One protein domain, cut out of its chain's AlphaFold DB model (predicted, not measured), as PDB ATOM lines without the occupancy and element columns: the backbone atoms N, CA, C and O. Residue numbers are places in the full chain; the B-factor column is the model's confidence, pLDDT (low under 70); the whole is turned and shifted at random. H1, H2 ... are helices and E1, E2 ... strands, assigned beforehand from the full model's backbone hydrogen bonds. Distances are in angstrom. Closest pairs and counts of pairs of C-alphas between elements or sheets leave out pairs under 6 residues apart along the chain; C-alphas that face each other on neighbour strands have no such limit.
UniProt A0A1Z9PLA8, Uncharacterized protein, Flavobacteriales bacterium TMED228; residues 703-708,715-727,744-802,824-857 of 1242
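AT A GLANCE: This is residues 703 to 708, 715 to 727, 744 to 802 and 824 to 857 of the 1242 residues of an uncharacterized protein of Flavobacteriales bacterium TMED228 (UniProt A0A1Z9PLA8). A strongly twisted sheet of four strands has helices H1 and H2 over one face, in two layers, a sheet and helices on one of its faces. The long H2 runs across E4 and on past the sheet with its last residues, while short H4 packs on residues 785 to 792 of H2 and on H3, which is itself not on the sheet. The 112 printed residues hold E1 E2 E3 E4 H1 H2 H3 H4 in chain order; the sheet, ordered E1 - E2 - E3 - E4, is antiparallel and the class mixed. The whole is compact, with a radius of gyration of the C-alphas of 14.1 A and spans of 44 by 32 by 27 A.

HOW THE PARTS SIT: E1, residues 703 to 705, pairs with residues 718 to 720 of E2, residues 718 to 726; N 703 and O 720 are 2.8 A apart. E3, residues 746 to 751, pairs with E2 over 721 to 726; N 723 and O 749 are 2.9 A apart. E3 and E4, residues 758 to 762, form a hairpin, with N 750 to O 759 2.9 A. H1, residues 763 to 771, is on the sheet, with closest C-alphas to E3 Gln 747 and Lys 763, 5.0 A. H2, residues 776 to 802, on the same face at a height over the sheet of 9.2 A, is close to H1 but not clearly touching, at Met 769 and Asn 778, C-alphas 6.4 A. H4, residues 849 to 853, touches H2 at residues 785 to 792 alone and touches H3, residues 826 to 840, with closest C-alphas Ala 833 and Met 849, 4.6 A; it only grazes the sheet. Each O i to N i+4 pair is within hydrogen-bond range in H2, H3 and H4, and 4 of 5 in H1.

IN THESE COORDINATES: C-alpha 703 is at (138.798, 169.492, 110.282) and C-alpha 853 at (123.384, 165.373, 127.563). E2 measures 24.5 A, H2 39.2 A and H3 20.8 A.

THE WHOLE: The cuts omit 709 to 714, 728 to 743 and 803 to 823, with C-alpha gaps of 5.4, 6.1 and 14.8 A. Of the links printed whole, none is long. The pLDDT is under 70 at 725 to 727, 744 to 746, 793 to 802 and 824 to 832.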
ATOM      1  N   THR A 703     139.894 170.138 111.024       84.75
ATOM      2  CA  THR A 703     138.798 169.492 110.282       84.75
ATOM      3  C   THR A 703     137.792 170.530 109.784       84.75
ATOM      4  O   THR A 703     137.770 171.660 110.264       84.75
ATOM      5  N   VAL A 704     136.933 170.137 108.845       85.88
ATOM      6  CA  VAL A 704     135.833 170.950 108.309       85.88
ATOM      7  C   VAL A 704     134.557 170.103 108.294       85.88
ATOM      8  O   VAL A 704     134.616 168.934 107.906       85.88
ATOM      9  N   PHE A 705     133.432 170.690 108.712       87.88
ATOM     10  CA  PHE A 705     132.098 170.073 108.703       87.88
ATOM     11  C   PHE A 705     131.039 171.000 108.079       87.88
ATOM     12  O   PHE A 705     131.190 172.222 108.096       87.88
ATOM     13  N   GLY A 706     129.967 170.413 107.542       82.31
ATOM     14  CA  GLY A 706     128.936 171.071 106.732       82.31
ATOM     15  C   GLY A 706     129.468 171.640 105.412       82.31
ATOM     16  O   GLY A 706     130.561 171.297 104.969       82.31
ATOM     17  N   GLY A 707     128.697 172.523 104.773       83.19
ATOM     18  CA  GLY A 707     129.028 173.060 103.449       83.19
ATOM     19  C   GLY A 707     128.745 172.069 102.314       83.19
ATOM     20  O   GLY A 707     127.932 171.160 102.454       83.19
ATOM     21  N   THR A 708     129.407 172.247 101.169       79.25
ATOM     22  CA  THR A 708     129.236 171.384  99.984       79.25
ATOM     23  C   THR A 708     130.558 170.755  99.559       79.25
ATOM     24  O   THR A 708     131.600 171.407  99.611       79.25
ATOM     25  N   ARG A 715     133.729 173.012 100.590       74.19
ATOM     26  CA  ARG A 715     133.609 174.470 100.457       74.19
ATOM     27  C   ARG A 715     132.410 174.991 101.250       74.19
ATOM     28  O   ARG A 715     131.308 174.451 101.157       74.19
ATOM     29  N   GLY A 716     132.633 176.056 102.021       75.44
ATOM     30  CA  GLY A 716     131.611 176.693 102.864       75.44
ATOM     31  C   GLY A 716     131.279 175.952 104.165       75.44
ATOM     32  O   GLY A 716     130.315 176.318 104.828       75.44
ATOM     33  N   GLY A 717     132.042 174.917 104.530       80.44
ATOM     34  CA  GLY A 717     131.934 174.266 105.839       80.44
ATOM     35  C   GLY A 717     132.659 175.047 106.941       80.44
ATOM     36  O   GLY A 717     133.583 175.814 106.667       80.44
ATOM     37  N   LYS A 718     132.257 174.836 108.198       85.19
ATOM     38  CA  LYS A 718     132.878 175.440 109.388       85.19
ATOM     39  C   LYS A 718     134.142 174.654 109.762       85.19
ATOM     40  O   LYS A 718     134.097 173.426 109.877       85.19
ATOM     41  N   GLN A 719     135.267 175.356 109.907       86.56
ATOM     42  CA  GLN A 719     136.573 174.778 110.241       86.56
ATOM     43  C   GLN A 719     136.780 174.744 111.761       86.56
ATOM     44  O   GLN A 719     136.455 175.704 112.454       86.56
ATOM     45  N   TYR A 720     137.357 173.655 112.264       86.25
ATOM     46  CA  TYR A 720     137.668 173.440 113.679       86.25
ATOM     47  C   TYR A 720     139.101 172.930 113.834       86.25
ATOM     48  O   TYR A 720     139.553 172.106 113.035       86.25
ATOM     49  N   GLN A 721     139.802 173.355 114.882       84.56
ATOM     50  CA  GLN A 721     141.052 172.724 115.316       84.56
ATOM     51  C   GLN A 721     140.741 171.389 116.009       84.56
ATOM     52  O   GLN A 721     139.741 171.286 116.720       84.56
ATOM     53  N   ILE A 722     141.580 170.374 115.794       79.75
ATOM     54  CA  ILE A 722     141.432 169.019 116.342       79.75
ATOM     55  C   ILE A 722     142.548 168.760 117.359       79.75
ATOM     56  O   ILE A 722     143.722 168.952 117.044       79.75
ATOM     57  N   ALA A 723     142.200 168.213 118.520       74.25
ATOM     58  CA  ALA A 723     143.128 167.469 119.368       74.25
ATOM     59  C   ALA A 723     142.574 166.061 119.645       74.25
ATOM     60  O   ALA A 723     141.360 165.868 119.738       74.25
ATOM     61  N   TYR A 724     143.464 165.076 119.767       70.75
ATOM     62  CA  TYR A 724     143.113 163.704 120.134       70.75
ATOM     63  C   TYR A 724     143.422 163.484 121.614       70.75
ATOM     64  O   TYR A 724     144.560 163.645 122.048       70.75
ATOM     65  N   GLU A 725     142.405 163.110 122.382       61.03
ATOM     66  CA  GLU A 725     142.478 162.912 123.827       61.03
ATOM     67  C   GLU A 725     142.387 161.407 124.095       61.03
ATOM     68  O   GLU A 725     141.301 160.862 124.275       61.03
ATOM     69  N   SER A 726     143.534 160.717 124.043       49.38
ATOM     70  CA  SER A 726     143.620 159.266 124.258       49.38
ATOM     71  C   SER A 726     144.225 158.914 125.618       49.38
ATOM     72  O   SER A 726     145.358 159.310 125.906       49.38
ATOM     73  N   SER A 727     143.548 158.080 126.411       43.12
ATOM     74  CA  SER A 727     144.176 157.400 127.555       43.12
ATOM     75  C   SER A 727     145.354 156.536 127.074       43.12
ATOM     76  O   SER A 727     145.177 155.668 126.219       43.12
ATOM     77  N   ASN A 744     139.300 152.296 127.173       46.16
ATOM     78  CA  ASN A 744     140.049 153.061 126.174       46.16
ATOM     79  C   ASN A 744     139.276 154.367 125.940       46.16
ATOM     80  O   ASN A 744     138.324 154.392 125.160       46.16
ATOM     81  N   LEU A 745     139.633 155.426 126.662       56.31
ATOM     82  CA  LEU A 745     139.075 156.757 126.452       56.31
ATOM     83  C   LEU A 745     139.746 157.357 125.218       56.31
ATOM     84  O   LEU A 745     140.744 158.057 125.324       56.31
ATOM     85  N   ASP A 746     139.200 157.004 124.057       67.62
ATOM     86  CA  ASP A 746     139.491 157.600 122.756       67.62
ATOM     87  C   ASP A 746     138.487 158.756 122.540       67.62
ATOM     88  O   ASP A 746     137.383 158.553 122.022       67.62
ATOM     89  N   GLN A 747     138.848 159.969 122.966       77.75
ATOM     90  CA  GLN A 747     138.080 161.199 122.737       77.75
ATOM     91  C   GLN A 747     138.748 162.100 121.688       77.75
ATOM     92  O   GLN A 747     139.942 161.996 121.392       77.75
ATOM     93  N   VAL A 748     137.955 162.990 121.095       81.50
ATOM     94  CA  VAL A 748     138.409 164.006 120.140       81.50
ATOM     95  C   VAL A 748     137.840 165.355 120.540       81.50
ATOM     96  O   VAL A 748     136.622 165.526 120.592       81.50
ATOM     97  N   ARG A 749     138.729 166.316 120.788       85.06
ATOM     98  CA  ARG A 749     138.396 167.699 121.118       85.06
ATOM     99  C   ARG A 749     138.388 168.546 119.857       85.06
ATOM    100  O   ARG A 749     139.400 168.648 119.162       85.06
ATOM    101  N   LEU A 750     137.248 169.172 119.577       85.62
ATOM    102  CA  LEU A 750     137.100 170.177 118.529       85.62
ATOM    103  C   LEU A 750     137.083 171.565 119.163       85.62
ATOM    104  O   LEU A 750     136.325 171.799 120.100       85.62
ATOM    105  N   THR A 751     137.894 172.483 118.638       85.81
ATOM    106  CA  THR A 751     137.909 173.896 119.049       85.81
ATOM    107  C   THR A 751     137.524 174.779 117.868       85.81
ATOM    108  O   THR A 751     138.104 174.659 116.787       85.81
ATOM    109  N   ASP A 752     136.538 175.653 118.058       84.62
ATOM    110  CA  ASP A 752     136.143 176.673 117.085       84.62
ATOM    111  C   ASP A 752     137.154 177.836 117.147       84.62
ATOM    112  O   ASP A 752     137.221 178.531 118.166       84.62
ATOM    113  N   PRO A 753     137.954 178.076 116.090       76.12
ATOM    114  CA  PRO A 753     138.979 179.120 116.093       76.12
ATOM    115  C   PRO A 753     138.391 180.541 116.114       76.12
ATOM    116  O   PRO A 753     139.125 181.498 116.342       76.12
ATOM    117  N   THR A 754     137.084 180.692 115.877       78.62
ATOM    118  CA  THR A 754     136.377 181.983 115.849       78.62
ATOM    119  C   THR A 754     135.937 182.427 117.242       78.62
ATOM    120  O   THR A 754     135.920 183.619 117.536       78.62
ATOM    121  N   THR A 755     135.542 181.473 118.090       80.00
ATOM    122  CA  THR A 755     134.964 181.733 119.421       80.00
ATOM    123  C   THR A 755     135.878 181.298 120.567       80.00
ATOM    124  O   THR A 755     135.624 181.658 121.714       80.00
ATOM    125  N   GLY A 756     136.908 180.493 120.281       77.38
ATOM    126  CA  GLY A 756     137.749 179.837 121.284       77.38
ATOM    127  C   GLY A 756     137.042 178.711 122.050       77.38
ATOM    128  O   GLY A 756     137.665 178.070 122.896       77.38
ATOM    129  N   GLN A 757     135.759 178.448 121.776       79.25
ATOM    130  CA  GLN A 757     135.003 177.394 122.448       79.25
ATOM    131  C   GLN A 757     135.475 176.019 121.984       79.25
ATOM    132  O   GLN A 757     135.675 175.778 120.792       79.25
ATOM    133  N   SER A 758     135.620 175.096 122.934       81.88
ATOM    134  CA  SER A 758     136.043 173.727 122.660       81.88
ATOM    135  C   SER A 758     135.128 172.710 123.311       81.88
ATOM    136  O   SER A 758     134.726 172.907 124.456       81.88
ATOM    137  N   VAL A 759     134.884 171.595 122.630       84.31
ATOM    138  CA  VAL A 759     134.150 170.460 123.189       84.31
ATOM    139  C   VAL A 759     134.765 169.138 122.743       84.31
ATOM    140  O   VAL A 759     135.182 168.995 121.590       84.31
ATOM    141  N   SER A 760     134.823 168.177 123.661       86.00
ATOM    142  CA  SER A 760     135.261 166.807 123.385       86.00
ATOM    143  C   SER A 760     134.064 165.903 123.090       86.00
ATOM    144  O   SER A 760     132.966 166.115 123.608       86.00
ATOM    145  N   MET A 761     134.270 164.889 122.256       85.06
ATOM    146  CA  MET A 761     133.297 163.834 121.952       85.06
ATOM    147  C   MET A 761     133.997 162.482 121.802       85.06
ATOM    148  O   MET A 761     135.210 162.432 121.593       85.06
ATOM    149  N   SER A 762     133.241 161.388 121.854       87.69
ATOM    150  CA  SER A 762     133.755 160.054 121.560       87.69
ATOM    151  C   SER A 762     134.327 159.997 120.141       87.69
ATOM    152  O   SER A 762     133.741 160.494 119.173       87.69
ATOM    153  N   LYS A 763     135.486 159.354 119.985       83.56
ATOM    154  CA  LYS A 763     136.111 159.159 118.673       83.56
ATOM    155  C   LYS A 763     135.220 158.360 117.722       83.56
ATOM    156  O   LYS A 763     135.183 158.678 116.543       83.56
ATOM    157  N   ALA A 764     134.450 157.396 118.233       81.62
ATOM    158  CA  ALA A 764     133.464 156.661 117.443       81.62
ATOM    159  C   ALA A 764     132.408 157.599 116.828       81.62
ATOM    160  O   ALA A 764     132.117 157.505 115.634       81.62
ATOM    161  N   LYS A 765     131.890 158.568 117.601       86.88
ATOM    162  CA  LYS A 765     130.994 159.598 117.065       86.88
ATOM    163  C   LYS A 765     131.719 160.491 116.059       86.88
ATOM    164  O   LYS A 765     131.205 160.669 114.957       86.88
ATOM    165  N   TYR A 766     132.913 160.987 116.384       87.88
ATOM    166  CA  TYR A 766     133.716 161.822 115.480       87.88
ATOM    167  C   TYR A 766     134.014 161.141 114.134       87.88
ATOM    168  O   TYR A 766     133.855 161.766 113.086       87.88
ATOM    169  N   ASP A 767     134.390 159.861 114.148       86.56
ATOM    170  CA  ASP A 767     134.674 159.079 112.948       86.56
ATOM    171  C   ASP A 767     133.398 158.835 112.123       86.56
ATOM    172  O   ASP A 767     133.433 159.059 110.915       86.56
ATOM    173  N   SER A 768     132.242 158.559 112.746       85.44
ATOM    174  CA  SER A 768     130.958 158.500 112.013       85.44
ATOM    175  C   SER A 768     130.598 159.829 111.323       85.44
ATOM    176  O   SER A 768     130.063 159.839 110.216       85.44
ATOM    177  N   MET A 769     130.964 160.981 111.906       86.38
ATOM    178  CA  MET A 769     130.764 162.281 111.250       86.38
ATOM    179  C   MET A 769     131.731 162.503 110.073       86.38
ATOM    180  O   MET A 769     131.453 163.339 109.211       86.38
ATOM    181  N   LYS A 770     132.858 161.776 109.993       83.75
ATOM    182  CA  LYS A 770     133.772 161.839 108.836       83.75
ATOM    183  C   LYS A 770     133.199 161.159 107.595       83.75
ATOM    184  O   LYS A 770     133.600 161.542 106.499       83.75
ATOM    185  N   GLU A 771     132.297 160.191 107.753       84.00
ATOM    186  CA  GLU A 771     131.678 159.462 106.638       84.00
ATOM    187  C   GLU A 771     130.782 160.381 105.791       84.00
ATOM    188  O   GLU A 771     130.811 160.318 104.564       84.00
ATOM    189  N   ASN A 772     130.067 161.316 106.431       82.12
ATOM    190  CA  ASN A 772     129.334 162.394 105.763       82.12
ATOM    191  C   ASN A 772     129.644 163.758 106.400       82.12
ATOM    192  O   ASN A 772     128.814 164.366 107.081       82.12
ATOM    193  N   ARG A 773     130.856 164.274 106.159       82.06
ATOM    194  CA  ARG A 773     131.276 165.582 106.697       82.06
ATOM    195  C   ARG A 773     130.377 166.740 106.267       82.06
ATOM    196  O   ARG A 773     130.309 167.729 106.986       82.06
ATOM    197  N   THR A 774     129.722 166.633 105.114       83.31
ATOM    198  CA  THR A 774     128.832 167.657 104.547       83.31
ATOM    199  C   THR A 774     127.451 167.724 105.195       83.31
ATOM    200  O   THR A 774     126.709 168.660 104.909       83.31
ATOM    201  N   ASP A 775     127.090 166.779 106.069       85.56
ATOM    202  CA  ASP A 775     125.788 166.799 106.737       85.56
ATOM    203  C   ASP A 775     125.620 168.043 107.629       85.56
ATOM    204  O   ASP A 775     126.434 168.318 108.517       85.56
ATOM    205  N   ALA A 776     124.524 168.777 107.429       78.69
ATOM    206  CA  ALA A 776     124.141 169.894 108.287       78.69
ATOM    207  C   ALA A 776     123.824 169.437 109.724       78.69
ATOM    208  O   ALA A 776     124.047 170.199 110.666       78.69
ATOM    209  N   ALA A 777     123.376 168.186 109.906       83.88
ATOM    210  CA  ALA A 777     123.164 167.588 111.221       83.88
ATOM    211  C   ALA A 777     124.466 167.486 112.037       83.88
ATOM    212  O   ALA A 777     124.435 167.600 113.259       83.88
ATOM    213  N   ASN A 778     125.624 167.335 111.382       87.94
ATOM    214  CA  ASN A 778     126.910 167.282 112.077       87.94
ATOM    215  C   ASN A 778     127.332 168.664 112.608       87.94
ATOM    216  O   ASN A 778     127.888 168.736 113.702       87.94
ATOM    217  N   ILE A 779     127.005 169.767 111.915       85.19
ATOM    218  CA  ILE A 779     127.165 171.117 112.491       85.19
ATOM    219  C   ILE A 779     126.216 171.304 113.677       85.19
ATOM    220  O   ILE A 779     126.678 171.665 114.755       85.19
ATOM    221  N   SER A 780     124.914 171.035 113.513       85.31
ATOM    222  CA  SER A 780     123.946 171.283 114.593       85.31
ATOM    223  C   SER A 780     124.216 170.423 115.833       85.31
ATOM    224  O   SER A 780     124.008 170.888 116.954       85.31
ATOM    225  N   PHE A 781     124.752 169.213 115.654       88.75
ATOM    226  CA  PHE A 781     125.261 168.384 116.741       88.75
ATOM    227  C   PHE A 781     126.467 169.032 117.438       88.75
ATOM    228  O   PHE A 781     126.417 169.208 118.651       88.75
ATOM    229  N   ILE A 782     127.505 169.464 116.707       88.31
ATOM    230  CA  ILE A 782     128.678 170.143 117.300       88.31
ATOM    231  C   ILE A 782     128.270 171.422 118.050       88.31
ATOM    232  O   ILE A 782     128.699 171.620 119.185       88.31
ATOM    233  N   ASP A 783     127.405 172.256 117.470       85.81
ATOM    234  CA  ASP A 783     126.929 173.479 118.127       85.81
ATOM    235  C   ASP A 783     126.063 173.157 119.369       85.81
ATOM    236  O   ASP A 783     126.129 173.878 120.366       85.81
ATOM    237  N   THR A 784     125.309 172.047 119.371       87.50
ATOM    238  CA  THR A 784     124.589 171.540 120.563       87.50
ATOM    239  C   THR A 784     125.562 171.074 121.648       87.50
ATOM    240  O   THR A 784     125.378 171.401 122.821       87.50
ATOM    241  N   LEU A 785     126.632 170.360 121.279       89.94
ATOM    242  CA  LEU A 785     127.689 169.964 122.212       89.94
ATOM    243  C   LEU A 785     128.373 171.193 122.830       89.94
ATOM    244  O   LEU A 785     128.562 171.235 124.044       89.94
ATOM    245  N   MET A 786     128.692 172.216 122.030       86.81
ATOM    246  CA  MET A 786     129.296 173.463 122.522       86.81
ATOM    247  C   MET A 786     128.354 174.238 123.457       86.81
ATOM    248  O   MET A 786     128.807 174.750 124.480       86.81
ATOM    249  N   GLN A 787     127.046 174.264 123.182       83.56
ATOM    250  CA  GLN A 787     126.046 174.853 124.086       83.56
ATOM    251  C   GLN A 787     125.920 174.076 125.407       83.56
ATOM    252  O   GLN A 787     125.920 174.689 126.478       83.56
ATOM    253  N   ASN A 788     125.876 172.740 125.355       83.62
ATOM    254  CA  ASN A 788     125.873 171.895 126.552       83.62
ATOM    255  C   ASN A 788     127.144 172.115 127.389       83.62
ATOM    256  O   ASN A 788     127.052 172.303 128.603       83.62
ATOM    257  N   GLN A 789     128.315 172.164 126.746       80.62
ATOM    258  CA  GLN A 789     129.599 172.417 127.402       80.62
ATOM    259  C   GLN A 789     129.650 173.809 128.048       80.62
ATOM    260  O   GLN A 789     129.978 173.922 129.225       80.62
ATOM    261  N   ALA A 790     129.207 174.858 127.350       75.62
ATOM    262  CA  ALA A 790     129.098 176.200 127.926       75.62
ATOM    263  C   ALA A 790     128.143 176.250 129.139       75.62
ATOM    264  O   ALA A 790     128.413 176.958 130.109       75.62
ATOM    265  N   GLY A 791     127.057 175.467 129.129       71.44
ATOM    266  CA  GLY A 791     126.162 175.304 130.280       71.44
ATOM    267  C   GLY A 791     126.814 174.579 131.465       71.44
ATOM    268  O   GLY A 791     126.618 174.973 132.617       71.44
ATOM    269  N   ILE A 792     127.622 173.549 131.199       73.81
ATOM    270  CA  ILE A 792     128.433 172.842 132.203       73.81
ATOM    271  C   ILE A 792     129.452 173.804 132.832       73.81
ATOM    272  O   ILE A 792     129.499 173.940 134.057       73.81
ATOM    273  N   ASP A 793     130.205 174.535 132.010       69.31
ATOM    274  CA  ASP A 793     131.271 175.435 132.456       69.31
ATOM    275  C   ASP A 793     130.738 176.697 133.154       69.31
ATOM    276  O   ASP A 793     131.332 177.166 134.131       69.31
ATOM    277  N   TYR A 794     129.566 177.203 132.755       67.75
ATOM    278  CA  TYR A 794     128.855 178.254 133.489       67.75
ATOM    279  C   TYR A 794     128.446 177.788 134.894       67.75
ATOM    280  O   TYR A 794     128.709 178.480 135.881       67.75
ATOM    281  N   ASN A 795     127.849 176.596 135.012       56.47
ATOM    282  CA  ASN A 795     127.440 176.045 136.307       56.47
ATOM    283  C   ASN A 795     128.648 175.735 137.208       56.47
ATOM    284  O   ASN A 795     128.616 176.065 138.394       56.47
ATOM    285  N   ARG A 796     129.739 175.202 136.644       62.62
ATOM    286  CA  ARG A 796     131.048 175.035 137.302       62.62
ATOM    287  C   ARG A 796     131.573 176.363 137.859       62.62
ATOM    288  O   ARG A 796     131.890 176.455 139.044       62.62
ATOM    289  N   THR A 797     131.624 177.402 137.025       54.56
ATOM    290  CA  THR A 797     132.123 178.737 137.404       54.56
ATOM    291  C   THR A 797     131.270 179.351 138.516       54.56
ATOM    292  O   THR A 797     131.792 179.864 139.508       54.56
ATOM    293  N   ARG A 798     129.942 179.231 138.407       48.81
ATOM    294  CA  ARG A 798     128.991 179.725 139.409       48.81
ATOM    295  C   ARG A 798     129.068 178.960 140.735       48.81
ATOM    296  O   ARG A 798     128.937 179.582 141.787       48.81
ATOM    297  N   ALA A 799     129.306 177.648 140.708       47.66
ATOM    298  CA  ALA A 799     129.510 176.849 141.918       47.66
ATOM    299  C   ALA A 799     130.777 177.284 142.677       47.66
ATOM    300  O   ALA A 799     130.719 177.478 143.892       47.66
ATOM    301  N   GLY A 800     131.883 177.533 141.964       43.41
ATOM    302  CA  GLY A 800     133.109 178.086 142.553       43.41
ATOM    303  C   GLY A 800     132.898 179.466 143.189       43.41
ATOM    304  O   GLY A 800     133.327 179.698 144.317       43.41
ATOM    305  N   ALA A 801     132.166 180.358 142.513       43.84
ATOM    306  CA  ALA A 801     131.904 181.717 142.996       43.84
ATOM    307  C   ALA A 801     131.021 181.787 144.263       43.84
ATOM    308  O   ALA A 801     131.130 182.739 145.032       43.84
ATOM    309  N   ILE A 802     130.146 180.801 144.492       38.97
ATOM    310  CA  ILE A 802     129.231 180.771 145.652       38.97
ATOM    311  C   ILE A 802     129.884 180.121 146.887       38.97
ATOM    312  O   ILE A 802     129.464 180.388 148.013       38.97
ATOM    313  N   THR A 824     135.959 169.456 138.844       48.84
ATOM    314  CA  THR A 824     136.839 170.454 138.215       48.84
ATOM    315  C   THR A 824     137.847 169.839 137.241       48.84
ATOM    316  O   THR A 824     138.342 170.542 136.354       48.84
ATOM    317  N   SER A 825     138.127 168.542 137.349       54.34
ATOM    318  CA  SER A 825     139.017 167.804 136.452       54.34
ATOM    319  C   SER A 825     138.270 167.108 135.308       54.34
ATOM    320  O   SER A 825     137.111 166.712 135.429       54.34
ATOM    321  N   VAL A 826     138.967 166.892 134.188       57.00
ATOM    322  CA  VAL A 826     138.451 166.120 133.039       57.00
ATOM    323  C   VAL A 826     138.153 164.662 133.431       57.00
ATOM    324  O   VAL A 826     137.227 164.054 132.901       57.00
ATOM    325  N   ALA A 827     138.886 164.113 134.408       55.16
ATOM    326  CA  ALA A 827     138.641 162.777 134.948       55.16
ATOM    327  C   ALA A 827     137.271 162.683 135.643       55.16
ATOM    328  O   ALA A 827     136.464 161.839 135.266       55.16
ATOM    329  N   GLU A 828     136.964 163.594 136.575       61.00
ATOM    330  CA  GLU A 828     135.660 163.637 137.258       61.00
ATOM    331  C   GLU A 828     134.501 163.871 136.276       61.00
ATOM    332  O   GLU A 828     133.424 163.298 136.436       61.00
ATOM    333  N   GLN A 829     134.710 164.687 135.234       65.00
ATOM    334  CA  GLN A 829     133.699 164.902 134.195       65.00
ATOM    335  C   GLN A 829     133.439 163.637 133.364       65.00
ATOM    336  O   GLN A 829     132.282 163.347 133.066       65.00
ATOM    337  N   ASN A 830     134.473 162.850 133.045       69.81
ATOM    338  CA  ASN A 830     134.324 161.575 132.336       69.81
ATOM    339  C   ASN A 830     133.751 160.455 133.229       69.81
ATOM    340  O   ASN A 830     132.937 159.659 132.758       69.81
ATOM    341  N   GLU A 831     134.087 160.410 134.523       69.75
ATOM    342  CA  GLU A 831     133.435 159.503 135.482       69.75
ATOM    343  C   GLU A 831     131.949 159.839 135.662       69.75
ATOM    344  O   GLU A 831     131.102 158.942 135.620       69.75
ATOM    345  N   TYR A 832     131.601 161.126 135.773       69.38
ATOM    346  CA  TYR A 832     130.202 161.548 135.827       69.38
ATOM    347  C   TYR A 832     129.482 161.269 134.502       69.38
ATOM    348  O   TYR A 832     128.366 160.760 134.531       69.38
ATOM    349  N   ALA A 833     130.101 161.522 133.342       75.88
ATOM    350  CA  ALA A 833     129.518 161.186 132.039       75.88
ATOM    351  C   ALA A 833     129.217 159.680 131.926       75.88
ATOM    352  O   ALA A 833     128.139 159.304 131.470       75.88
ATOM    353  N   ARG A 834     130.111 158.816 132.430       78.25
ATOM    354  CA  ARG A 834     129.880 157.365 132.533       78.25
ATOM    355  C   ARG A 834     128.740 157.015 133.488       78.25
ATOM    356  O   ARG A 834     127.909 156.173 133.151       78.25
ATOM    357  N   SER A 835     128.667 157.662 134.651       77.31
ATOM    358  CA  SER A 835     127.567 157.469 135.605       77.31
ATOM    359  C   SER A 835     126.220 157.921 135.030       77.31
ATOM    360  O   SER A 835     125.211 157.243 135.222       77.31
ATOM    361  N   LEU A 836     126.195 159.047 134.312       78.31
ATOM    362  CA  LEU A 836     125.005 159.585 133.663       78.31
ATOM    363  C   LEU A 836     124.553 158.663 132.526       78.31
ATOM    364  O   LEU A 836     123.392 158.269 132.516       78.31
ATOM    365  N   ALA A 837     125.468 158.236 131.649       79.69
ATOM    366  CA  ALA A 837     125.195 157.268 130.585       79.69
ATOM    367  C   ALA A 837     124.593 155.966 131.143       79.69
ATOM    368  O   ALA A 837     123.509 155.558 130.724       79.69
ATOM    369  N   GLY A 838     125.211 155.385 132.179       75.69
ATOM    370  CA  GLY A 838     124.680 154.206 132.869       75.69
ATOM    371  C   GLY A 838     123.294 154.425 133.491       75.69
ATOM    372  O   GLY A 838     122.454 153.533 133.439       75.69
ATOM    373  N   SER A 839     123.007 155.625 134.015       76.19
ATOM    374  CA  SER A 839     121.680 155.979 134.555       76.19
ATOM    375  C   SER A 839     120.587 156.183 133.493       76.19
ATOM    376  O   SER A 839     119.408 156.258 133.837       76.19
ATOM    377  N   LEU A 840     120.976 156.286 132.219       78.00
ATOM    378  CA  LEU A 840     120.098 156.466 131.059       78.00
ATOM    379  C   LEU A 840     119.994 155.199 130.190       78.00
ATOM    380  O   LEU A 840     119.224 155.186 129.236       78.00
ATOM    381  N   GLY A 841     120.758 154.144 130.504       80.25
ATOM    382  CA  GLY A 841     120.844 152.928 129.687       80.25
ATOM    383  C   GLY A 841     121.723 153.063 128.437       80.25
ATOM    384  O   GLY A 841     121.571 152.278 127.507       80.25
ATOM    385  N   ILE A 842     122.626 154.048 128.398       81.31
ATOM    386  CA  ILE A 842     123.521 154.322 127.265       81.31
ATOM    387  C   ILE A 842     124.854 153.588 127.465       81.31
ATOM    388  O   ILE A 842     125.525 153.777 128.484       81.31
ATOM    389  N   ASP A 843     125.288 152.821 126.461       82.25
ATOM    390  CA  ASP A 843     126.601 152.168 126.461       82.25
ATOM    391  C   ASP A 843     127.744 153.195 126.426       82.25
ATOM    392  O   ASP A 843     127.926 153.932 125.446       82.25
ATOM    393  N   TYR A 844     128.545 153.233 127.497       82.94
ATOM    394  CA  TYR A 844     129.632 154.199 127.638       82.94
ATOM    395  C   TYR A 844     130.881 153.804 126.835       82.94
ATOM    396  O   TYR A 844     131.759 153.081 127.311       82.94
ATOM    397  N   ASN A 845     130.986 154.358 125.633       80.06
ATOM    398  CA  ASN A 845     132.086 154.203 124.682       80.06
ATOM    399  C   ASN A 845     133.004 155.443 124.657       80.06
ATOM    400  O   ASN A 845     133.539 155.819 123.616       80.06
ATOM    401  N   GLY A 846     133.167 156.104 125.809       77.06
ATOM    402  CA  GLY A 846     134.011 157.294 125.944       77.06
ATOM    403  C   GLY A 846     133.325 158.609 125.573       77.06
ATOM    404  O   GLY A 846     134.020 159.569 125.253       77.06
ATOM    405  N   GLN A 847     131.992 158.683 125.606       87.00
ATOM    406  CA  GLN A 847     131.264 159.933 125.364       87.00
ATOM    407  C   GLN A 847     131.620 161.009 126.402       87.00
ATOM    408  O   GLN A 847     131.887 160.703 127.569       87.00
ATOM    409  N   SER A 848     131.596 162.278 125.996       85.75
ATOM    410  CA  SER A 848     131.724 163.399 126.938       85.75
ATOM    411  C   SER A 848     130.403 163.685 127.664       85.75
ATOM    412  O   SER A 848     129.336 163.234 127.248       85.75
ATOM    413  N   MET A 849     130.442 164.489 128.732       81.69
ATOM    414  CA  MET A 849     129.221 164.953 129.410       81.69
ATOM    415  C   MET A 849     128.257 165.644 128.432       81.69
ATOM    416  O   MET A 849     127.065 165.346 128.421       81.69
ATOM    417  N   ALA A 850     128.779 166.542 127.590       83.81
ATOM    418  CA  ALA A 850     127.989 167.286 126.614       83.81
ATOM    419  C   ALA A 850     127.306 166.365 125.586       83.81
ATOM    420  O   ALA A 850     126.186 166.652 125.163       83.81
ATOM    421  N   GLU A 851     127.956 165.254 125.230       85.81
ATOM    422  CA  GLU A 851     127.465 164.224 124.307       85.81
ATOM    423  C   GLU A 851     126.407 163.319 124.946       85.81
ATOM    424  O   GLU A 851     125.382 163.053 124.321       85.81
ATOM    425  N   VAL A 852     126.582 162.932 126.214       84.25
ATOM    426  CA  VAL A 852     125.546 162.216 126.981       84.25
ATOM    427  C   VAL A 852     124.316 163.109 127.208       84.25
ATOM    428  O   VAL A 852     123.189 162.643 127.084       84.25
ATOM    429  N   MET A 853     124.495 164.410 127.458       81.75
ATOM    430  CA  MET A 853     123.384 165.373 127.563       81.75
ATOM    431  C   MET A 853     122.718 165.699 126.212       81.75
ATOM    432  O   MET A 853     121.569 166.145 126.178       81.75
ATOM    433  N   ALA A 854     123.412 165.475 125.093       85.00
ATOM    434  CA  ALA A 854     122.859 165.597 123.743       85.00
ATOM    435  C   ALA A 854     122.136 164.320 123.269       85.00
ATOM    436  O   ALA A 854     121.624 164.292 122.148       85.00
ATOM    437  N   SER A 855     122.087 163.262 124.088       83.31
ATOM    438  CA  SER A 855     121.466 161.995 123.705       83.31
ATOM    439  C   SER A 855     119.924 162.069 123.711       83.31
ATOM    440  O   SER A 855     119.337 162.855 124.471       83.31
ATOM    441  N   PRO A 856     119.231 161.241 122.902       79.25
ATOM    442  CA  PRO A 856     117.774 161.120 122.961       79.25
ATOM    443  C   PRO A 856     117.265 160.675 124.338       79.25
ATOM    444  O   PRO A 856     116.231 161.156 124.791       79.25
ATOM    445  N   GLU A 857     118.001 159.798 125.023       80.62
ATOM    446  CA  GLU A 857     117.621 159.189 126.303       80.62
ATOM    447  C   GLU A 857     117.672 160.203 127.455       80.62
ATOM    448  O   GLU A 857     116.788 160.204 128.312       80.62
TER     449      GLU A 857